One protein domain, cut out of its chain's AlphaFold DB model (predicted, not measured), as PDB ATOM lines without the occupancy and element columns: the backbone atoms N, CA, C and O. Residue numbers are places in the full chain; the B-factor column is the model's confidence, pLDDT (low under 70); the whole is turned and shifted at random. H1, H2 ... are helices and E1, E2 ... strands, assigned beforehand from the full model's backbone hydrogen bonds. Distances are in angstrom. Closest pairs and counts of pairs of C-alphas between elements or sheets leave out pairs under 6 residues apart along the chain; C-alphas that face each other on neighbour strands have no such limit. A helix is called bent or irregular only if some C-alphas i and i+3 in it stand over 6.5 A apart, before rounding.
ATOM      1  N   ARG A 116     206.410 224.531 238.673       96.62
ATOM      2  CA  ARG A 116     207.213 223.871 239.704       96.62
ATOM      3  C   ARG A 116     207.873 224.915 240.608       96.62
ATOM      4  O   ARG A 116     208.924 225.446 240.250       96.62
ATOM      5  N   PRO A 117     207.287 225.239 241.776       96.75
ATOM      6  CA  PRO A 117     207.973 226.036 242.783       96.75
ATOM      7  C   PRO A 117     209.250 225.323 243.234       96.75
ATOM      8  O   PRO A 117     209.239 224.119 243.496       96.75
ATOM      9  N   VAL A 118     210.345 226.067 243.349       98.06
ATOM     10  CA  VAL A 118     211.647 225.545 243.771       98.06
ATOM     11  C   VAL A 118     212.204 226.335 244.940       98.06
ATOM     12  O   VAL A 118     211.866 227.502 245.157       98.06
ATOM     13  N   THR A 119     213.102 225.693 245.679       98.12
ATOM     14  CA  THR A 119     214.060 226.390 246.526       98.12
ATOM     15  C   THR A 119     215.411 226.420 245.838       98.12
ATOM     16  O   THR A 119     215.782 225.475 245.141       98.12
ATOM     17  N   PHE A 120     216.147 227.510 246.009       97.25
ATOM     18  CA  PHE A 120     217.461 227.651 245.397       97.25
ATOM     19  C   PHE A 120     218.379 228.523 246.249       97.25
ATOM     20  O   PHE A 120     217.938 229.243 247.146       97.25
ATOM     21  N   LYS A 121     219.675 228.433 245.967       96.75
ATOM     22  CA  LYS A 121     220.686 229.383 246.425       96.75
ATOM     23  C   LYS A 121     221.297 230.022 245.192       96.75
ATOM     24  O   LYS A 121     221.416 229.358 244.163       96.75
ATOM     25  N   TRP A 122     221.666 231.288 245.291       94.94
ATOM     26  CA  TRP A 122     222.392 231.932 244.209       94.94
ATOM     27  C   TRP A 122     223.811 231.379 244.103       94.94
ATOM     28  O   TRP A 122     224.426 231.017 245.108       94.94
ATOM     29  N   ASP A 123     224.334 231.339 242.881       92.62
ATOM     30  CA  ASP A 123     225.745 231.053 242.657       92.62
ATOM     31  C   ASP A 123     226.608 232.209 243.184       92.62
ATOM     32  O   ASP A 123     226.273 233.383 242.993       92.62
ATOM     33  N   ALA A 124     227.730 231.895 243.834       91.50
ATOM     34  CA  ALA A 124     228.614 232.900 244.419       91.50
ATOM     35  C   ALA A 124     229.283 233.803 243.363       91.50
ATOM     36  O   ALA A 124     229.651 234.932 243.676       91.50
ATOM     37  N   THR A 125     229.411 233.354 242.113       90.69
ATOM     38  CA  THR A 125     229.880 234.190 240.993       90.69
ATOM     39  C   THR A 125     228.856 235.251 240.582       90.69
ATOM     40  O   THR A 125     229.237 236.288 240.040       90.69
ATOM     41  N   TYR A 126     227.571 235.034 240.886       90.19
ATOM     42  CA  TYR A 126     226.485 235.967 240.583       90.19
ATOM     43  C   TYR A 126     226.071 236.810 241.800       90.19
ATOM     44  O   TYR A 126     225.916 238.028 241.703       90.19
ATOM     45  N   ARG A 127     225.917 236.184 242.976       89.38
ATOM     46  CA  ARG A 127     225.582 236.840 244.256       89.38
ATOM     47  C   ARG A 127     226.527 236.360 245.374       89.38
ATOM     48  O   ARG A 127     226.115 235.587 246.237       89.38
ATOM     49  N   PRO A 128     227.780 236.851 245.424       87.25
ATOM     50  CA  PRO A 128     228.828 236.330 246.317       87.25
ATOM     51  C   PRO A 128     228.516 236.422 247.812       87.25
ATOM     52  O   PRO A 128     229.031 235.635 248.602       87.25
ATOM     53  N   SER A 129     227.697 237.391 248.221       88.50
ATOM     54  CA  SER A 129     227.366 237.627 249.632       88.50
ATOM     55  C   SER A 129     226.034 237.015 250.067       88.50
ATOM     56  O   SER A 129     225.675 237.133 251.237       88.50
ATOM     57  N   ASP A 130     225.293 236.381 249.156       90.31
ATOM     58  CA  ASP A 130     224.001 235.777 249.465       90.31
ATOM     59  C   ASP A 130     224.160 234.280 249.746       90.31
ATOM     60  O   ASP A 130     224.471 233.484 248.864       90.31
ATOM     61  N   THR A 131     223.953 233.895 251.005       91.88
ATOM     62  CA  THR A 131     224.034 232.496 251.457       91.88
ATOM     63  C   THR A 131     222.667 231.903 251.802       91.88
ATOM     64  O   THR A 131     222.582 230.757 252.264       91.88
ATOM     65  N   LEU A 132     221.596 232.673 251.589       95.44
ATOM     66  CA  LEU A 132     220.242 232.321 251.990       95.44
ATOM     67  C   LEU A 132     219.606 231.334 251.007       95.44
ATOM     68  O   LEU A 132     219.985 231.232 249.841       95.44
ATOM     69  N   ILE A 133     218.623 230.587 251.510       96.69
ATOM     70  CA  ILE A 133     217.725 229.795 250.670       96.69
ATOM     71  C   ILE A 133     216.575 230.703 250.245       96.69
ATOM     72  O   ILE A 133     215.915 231.311 251.087       96.69
ATOM     73  N   HIS A 134     216.332 230.746 248.942       96.12
ATOM     74  CA  HIS A 134     215.260 231.506 248.316       96.12
ATOM     75  C   HIS A 134     214.170 230.573 247.804       96.12
ATOM     76  O   HIS A 134     214.420 229.398 247.532       96.12
ATOM     77  N   HIS A 135     212.964 231.114 247.654       97.12
ATOM     78  CA  HIS A 135     211.826 230.445 247.032       97.12
ATOM     79  C   HIS A 135     211.498 231.146 245.719       97.12
ATOM     80  O   HIS A 135     211.471 232.375 245.663       97.12
ATOM     81  N   GLY A 136     211.230 230.382 244.667       95.69
ATOM     82  CA  GLY A 136     210.895 230.959 243.372       95.69
ATOM     83  C   GLY A 136     210.588 229.909 242.320       95.69
ATOM     84  O   GLY A 136     210.095 228.827 242.631       95.69
ATOM     85  N   PHE A 137     210.896 230.250 241.073       96.94
ATOM     86  CA  PHE A 137     210.710 229.403 239.900       96.94
ATOM     87  C   PHE A 137     211.955 229.468 239.019       96.94
ATOM     88  O   PHE A 137     212.682 230.463 239.046       96.94
ATOM     89  N   ILE A 138     212.166 228.437 238.206       97.12
ATOM     90  CA  ILE A 138     213.135 228.487 237.110       97.12
ATOM     91  C   ILE A 138     212.433 229.127 235.915       97.12
ATOM     92  O   ILE A 138     211.432 228.602 235.436       97.12
ATOM     93  N   ALA A 139     212.934 230.271 235.446       96.94
ATOM     94  CA  ALA A 139     212.260 231.053 234.412       96.94
ATOM     95  C   ALA A 139     212.066 230.256 233.109       96.94
ATOM     96  O   ALA A 139     211.001 230.327 232.511       96.94
ATOM     97  N   GLN A 140     213.041 229.429 232.729       97.31
ATOM     98  CA  GLN A 140     212.973 228.555 231.556       97.31
ATOM     99  C   GLN A 140     211.833 227.527 231.658       97.31
ATOM    100  O   GLN A 140     211.119 227.312 230.689       97.31
ATOM    101  N   GLU A 141     211.604 226.941 232.840       96.88
ATOM    102  CA  GLU A 141     210.486 226.005 233.052       96.88
ATOM    103  C   GLU A 141     209.132 226.728 233.000       96.88
ATOM    104  O   GLU A 141     208.138 226.186 232.518       96.88
ATOM    105  N   VAL A 142     209.083 227.972 233.486       96.06
ATOM    106  CA  VAL A 142     207.873 228.798 233.399       96.06
ATOM    107  C   VAL A 142     207.582 229.187 231.952       96.06
ATOM    108  O   VAL A 142     206.420 229.151 231.558       96.06
ATOM    109  N   GLU A 143     208.603 229.513 231.159       95.38
ATOM    110  CA  GLU A 143     208.485 229.914 229.750       95.38
ATOM    111  C   GLU A 143     207.762 228.859 228.898       95.38
ATOM    112  O   GLU A 143     206.951 229.213 228.043       95.38
ATOM    113  N   GLU A 144     207.959 227.567 229.188       94.31
ATOM    114  CA  GLU A 144     207.258 226.462 228.512       94.31
ATOM    115  C   GLU A 144     205.733 226.487 228.727       94.31
ATOM    116  O   GLU A 144     204.970 226.017 227.880       94.31
ATOM    117  N   THR A 145     205.274 227.031 229.858       91.88
ATOM    118  CA  THR A 145     203.846 227.100 230.211       91.88
ATOM    119  C   THR A 145     203.252 228.490 229.967       91.88
ATOM    120  O   THR A 145     202.117 228.599 229.505       91.88
ATOM    121  N   MET A 146     204.001 229.547 230.287       92.06
ATOM    122  CA  MET A 146     203.593 230.954 230.274       92.06
ATOM    123  C   MET A 146     204.715 231.819 229.668       92.06
ATOM    124  O   MET A 146     205.392 232.551 230.393       92.06
ATOM    125  N   PRO A 147     204.912 231.792 228.338       92.31
ATOM    126  CA  PRO A 147     206.021 232.497 227.687       92.31
ATOM    127  C   PRO A 147     205.944 234.022 227.837       92.31
ATOM    128  O   PRO A 147     206.946 234.714 227.725       92.31
ATOM    129  N   THR A 148     204.763 234.579 228.119       91.81
ATOM    130  CA  THR A 148     204.586 236.023 228.332       91.81
ATOM    131  C   THR A 148     205.133 236.513 229.675       91.81
ATOM    132  O   THR A 148     205.152 237.720 229.915       91.81
ATOM    133  N   TRP A 149     205.533 235.608 230.573       93.62
ATOM    134  CA  TRP A 149     206.082 235.954 231.888       93.62
ATOM    135  C   TRP A 149     207.593 236.114 231.875       93.62
ATOM    136  O   TRP A 149     208.153 236.642 232.837       93.62
ATOM    137  N   THR A 150     208.250 235.655 230.816       94.38
ATOM    138  CA  THR A 150     209.694 235.732 230.674       94.38
ATOM    139  C   THR A 150     210.091 236.790 229.663       94.38
ATOM    140  O   THR A 150     209.383 237.089 228.703       94.38
ATOM    141  N   GLN A 151     211.255 237.385 229.894       92.31
ATOM    142  CA  GLN A 151     211.917 238.230 228.915       92.31
ATOM    143  C   GLN A 151     213.383 237.823 228.828       92.31
ATOM    144  O   GLN A 151     214.030 237.566 229.843       92.31
ATOM    145  N   GLN A 152     213.900 237.791 227.602       92.56
ATOM    146  CA  GLN A 152     215.316 237.575 227.344       92.56
ATOM    147  C   GLN A 152     216.068 238.905 227.436       92.56
ATOM    148  O   GLN A 152     215.648 239.904 226.842       92.56
ATOM    149  N   VAL A 153     217.159 238.921 228.194       88.31
ATOM    150  CA  VAL A 153     218.027 240.085 228.380       88.31
ATOM    151  C   VAL A 153     219.491 239.662 228.338       88.31
ATOM    152  O   VAL A 153     219.826 238.521 228.641       88.31
ATOM    153  N   GLU A 154     220.367 240.612 228.026       88.00
ATOM    154  CA  GLU A 154     221.805 240.445 228.226       88.00
ATOM    155  C   GLU A 154     222.136 240.663 229.711       88.00
ATOM    156  O   GLU A 154     221.817 241.720 230.268       88.00
ATOM    157  N   GLU A 155     222.792 239.696 230.350       87.75
ATOM    158  CA  GLU A 155     223.207 239.764 231.754       87.75
ATOM    159  C   GLU A 155     224.654 239.300 231.919       87.75
ATOM    160  O   GLU A 155     225.099 238.344 231.283       87.75
ATOM    161  N   LYS A 156     225.404 239.979 232.791       85.81
ATOM    162  CA  LYS A 156     226.789 239.604 233.082       85.81
ATOM    163  C   LYS A 156     226.834 238.740 234.339       85.81
ATOM    164  O   LYS A 156     226.481 239.203 235.421       85.81
ATOM    165  N   VAL A 157     227.336 237.515 234.214       88.12
ATOM    166  CA  VAL A 157     227.500 236.564 235.319       88.12
ATOM    167  C   VAL A 157     228.987 236.277 235.499       88.12
ATOM    168  O   VAL A 157     229.627 235.668 234.647       88.12
ATOM    169  N   GLY A 158     229.572 236.770 236.594       86.62
ATOM    170  CA  GLY A 158     231.026 236.752 236.765       86.62
ATOM    171  C   GLY A 158     231.734 237.520 235.642       86.62
ATOM    172  O   GLY A 158     231.561 238.734 235.505       86.62
ATOM    173  N   GLU A 159     232.540 236.822 234.842       87.50
ATOM    174  CA  GLU A 159     233.217 237.385 233.664       87.50
ATOM    175  C   GLU A 159     232.478 237.113 232.345       87.50
ATOM    176  O   GLU A 159     232.789 237.744 231.335       87.50
ATOM    177  N   GLU A 160     231.478 236.233 232.361       91.19
ATOM    178  CA  GLU A 160     230.720 235.811 231.187       91.19
ATOM    179  C   GLU A 160     229.544 236.755 230.913       91.19
ATOM    180  O   GLU A 160     228.892 237.261 231.831       91.19
ATOM    181  N   LEU A 161     229.277 237.007 229.631       90.56
ATOM    182  CA  LEU A 161     228.075 237.697 229.176       90.56
ATOM    183  C   LEU A 161     227.106 236.651 228.626       90.56
ATOM    184  O   LEU A 161     227.416 236.002 227.631       90.56
ATOM    185  N   ILE A 162     225.944 236.531 229.258       92.44
ATOM    186  CA  ILE A 162     224.846 235.673 228.819       92.44
ATOM    187  C   ILE A 162     223.866 236.565 228.059       92.44
ATOM    188  O   ILE A 162     223.249 237.450 228.651       92.44
ATOM    189  N   ASP A 163     223.748 236.377 226.747       92.38
ATOM    190  CA  ASP A 163     222.851 237.156 225.879       92.38
ATOM    191  C   ASP A 163     221.391 236.689 225.944       92.38
ATOM    192  O   ASP A 163     220.469 237.394 225.527       92.38
ATOM    193  N   ASP A 164     221.189 235.515 226.529       93.94
ATOM    194  CA  ASP A 164     219.923 234.830 226.635       93.94
ATOM    195  C   ASP A 164     219.525 234.603 228.118       93.94
ATOM    196  O   ASP A 164     218.850 233.645 228.499       93.94
ATOM    197  N   PHE A 165     219.834 235.551 229.001       94.00
ATOM    198  CA  PHE A 165     219.377 235.480 230.389       94.00
ATOM    199  C   PHE A 165     217.858 235.695 230.481       94.00
ATOM    200  O   PHE A 165     217.303 236.547 229.789       94.00
ATOM    201  N   ARG A 166     217.154 234.929 231.329       95.25
ATOM    202  CA  ARG A 166     215.689 235.028 231.490       95.25
ATOM    203  C   ARG A 166     215.353 235.791 232.759       95.25
ATOM    204  O   ARG A 166     215.683 235.355 233.860       95.25
ATOM    205  N   THR A 167     214.646 236.903 232.612       92.94
ATOM    206  CA  THR A 167     213.951 237.550 233.729       92.94
ATOM    207  C   THR A 167     212.540 236.985 233.850       92.94
ATOM    208  O   THR A 167     211.991 236.460 232.883       92.94
ATOM    209  N   LEU A 168     211.958 237.065 235.048       93.88
ATOM    210  CA  LEU A 168     210.634 236.519 235.338       93.88
ATOM    211  C   LEU A 168     209.735 237.587 235.971       93.88
ATOM    212  O   LEU A 168     210.071 238.148 237.014       93.88
ATOM    213  N   ASN A 169     208.566 237.821 235.373       90.31
ATOM    214  CA  ASN A 169     207.502 238.660 235.912       90.31
ATOM    215  C   ASN A 169     206.357 237.787 236.439       90.31
ATOM    216  O   ASN A 169     205.573 237.234 235.673       90.31
ATOM    217  N   THR A 170     206.224 237.701 237.760       90.06
ATOM    218  CA  THR A 170     205.182 236.902 238.422       90.06
ATOM    219  C   THR A 170     203.921 237.701 238.760       90.06
ATOM    220  O   THR A 170     203.053 237.194 239.468       90.06
ATOM    221  N   SER A 171     203.771 238.938 238.271       88.06
ATOM    222  CA  SER A 171     202.615 239.793 238.604       88.06
ATOM    223  C   SER A 171     201.277 239.161 238.196       88.06
ATOM    224  O   SER A 171     200.283 239.276 238.913       88.06
TER     225      SER A 171
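Overview. This is residues 116 to 171 of the 220 residues of the protein "Tail fiber domain-containing protein" of Saprospiraceae bacterium (UniProt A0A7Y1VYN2). Two antiparallel hairpins stand apart, a short one with a wide loop, E1 and E2, and a long, bent one, E3 and E4, with the small helix H1 between them at one end. The 56 printed residues run E1, E2, H1, E3, E4, mostly strand, with two two-stranded sheets. The whole is only just compact, close to loose, with a radius of gyration of the C-alphas of 12.2 A and spans of 31 by 26 by 16 A.

Along the chain. Find C-alpha 118 at (211.647, 225.545, 243.771), where E1, residues 118 to 120, begins. E2 is residues 134 to 136 and H1 residues 139 to 143. E3, residues 150 to 157, spans 18.4 A and bends by 70 degrees at residue 154. E4, residues 160 to 168, spans 20.5 A, bends by 71 degrees at residue 163 and ends at (210.634, 236.519, 235.338).

Arrangement. In the hairpin of E1 and E2, look for N 118 and O 136, 2.9 A apart. In that of E3 and E4, N 153 and O 165 are 2.9 A apart. In H1 the O i to N i+4 pair is within hydrogen-bond range. Its closest C-alphas to E4 are Ala 139 and Leu 168, 5.8 A. E1 and E2 are apart from E3 and E4.

Size, cuts and confidence. The farthest C-alphas, Ser 129 and Thr 145, are 32.3 A apart. The link from E1 to E2 is long, 13 residues. The printed part has no cut, and no printed residue is under 70 in pLDDT.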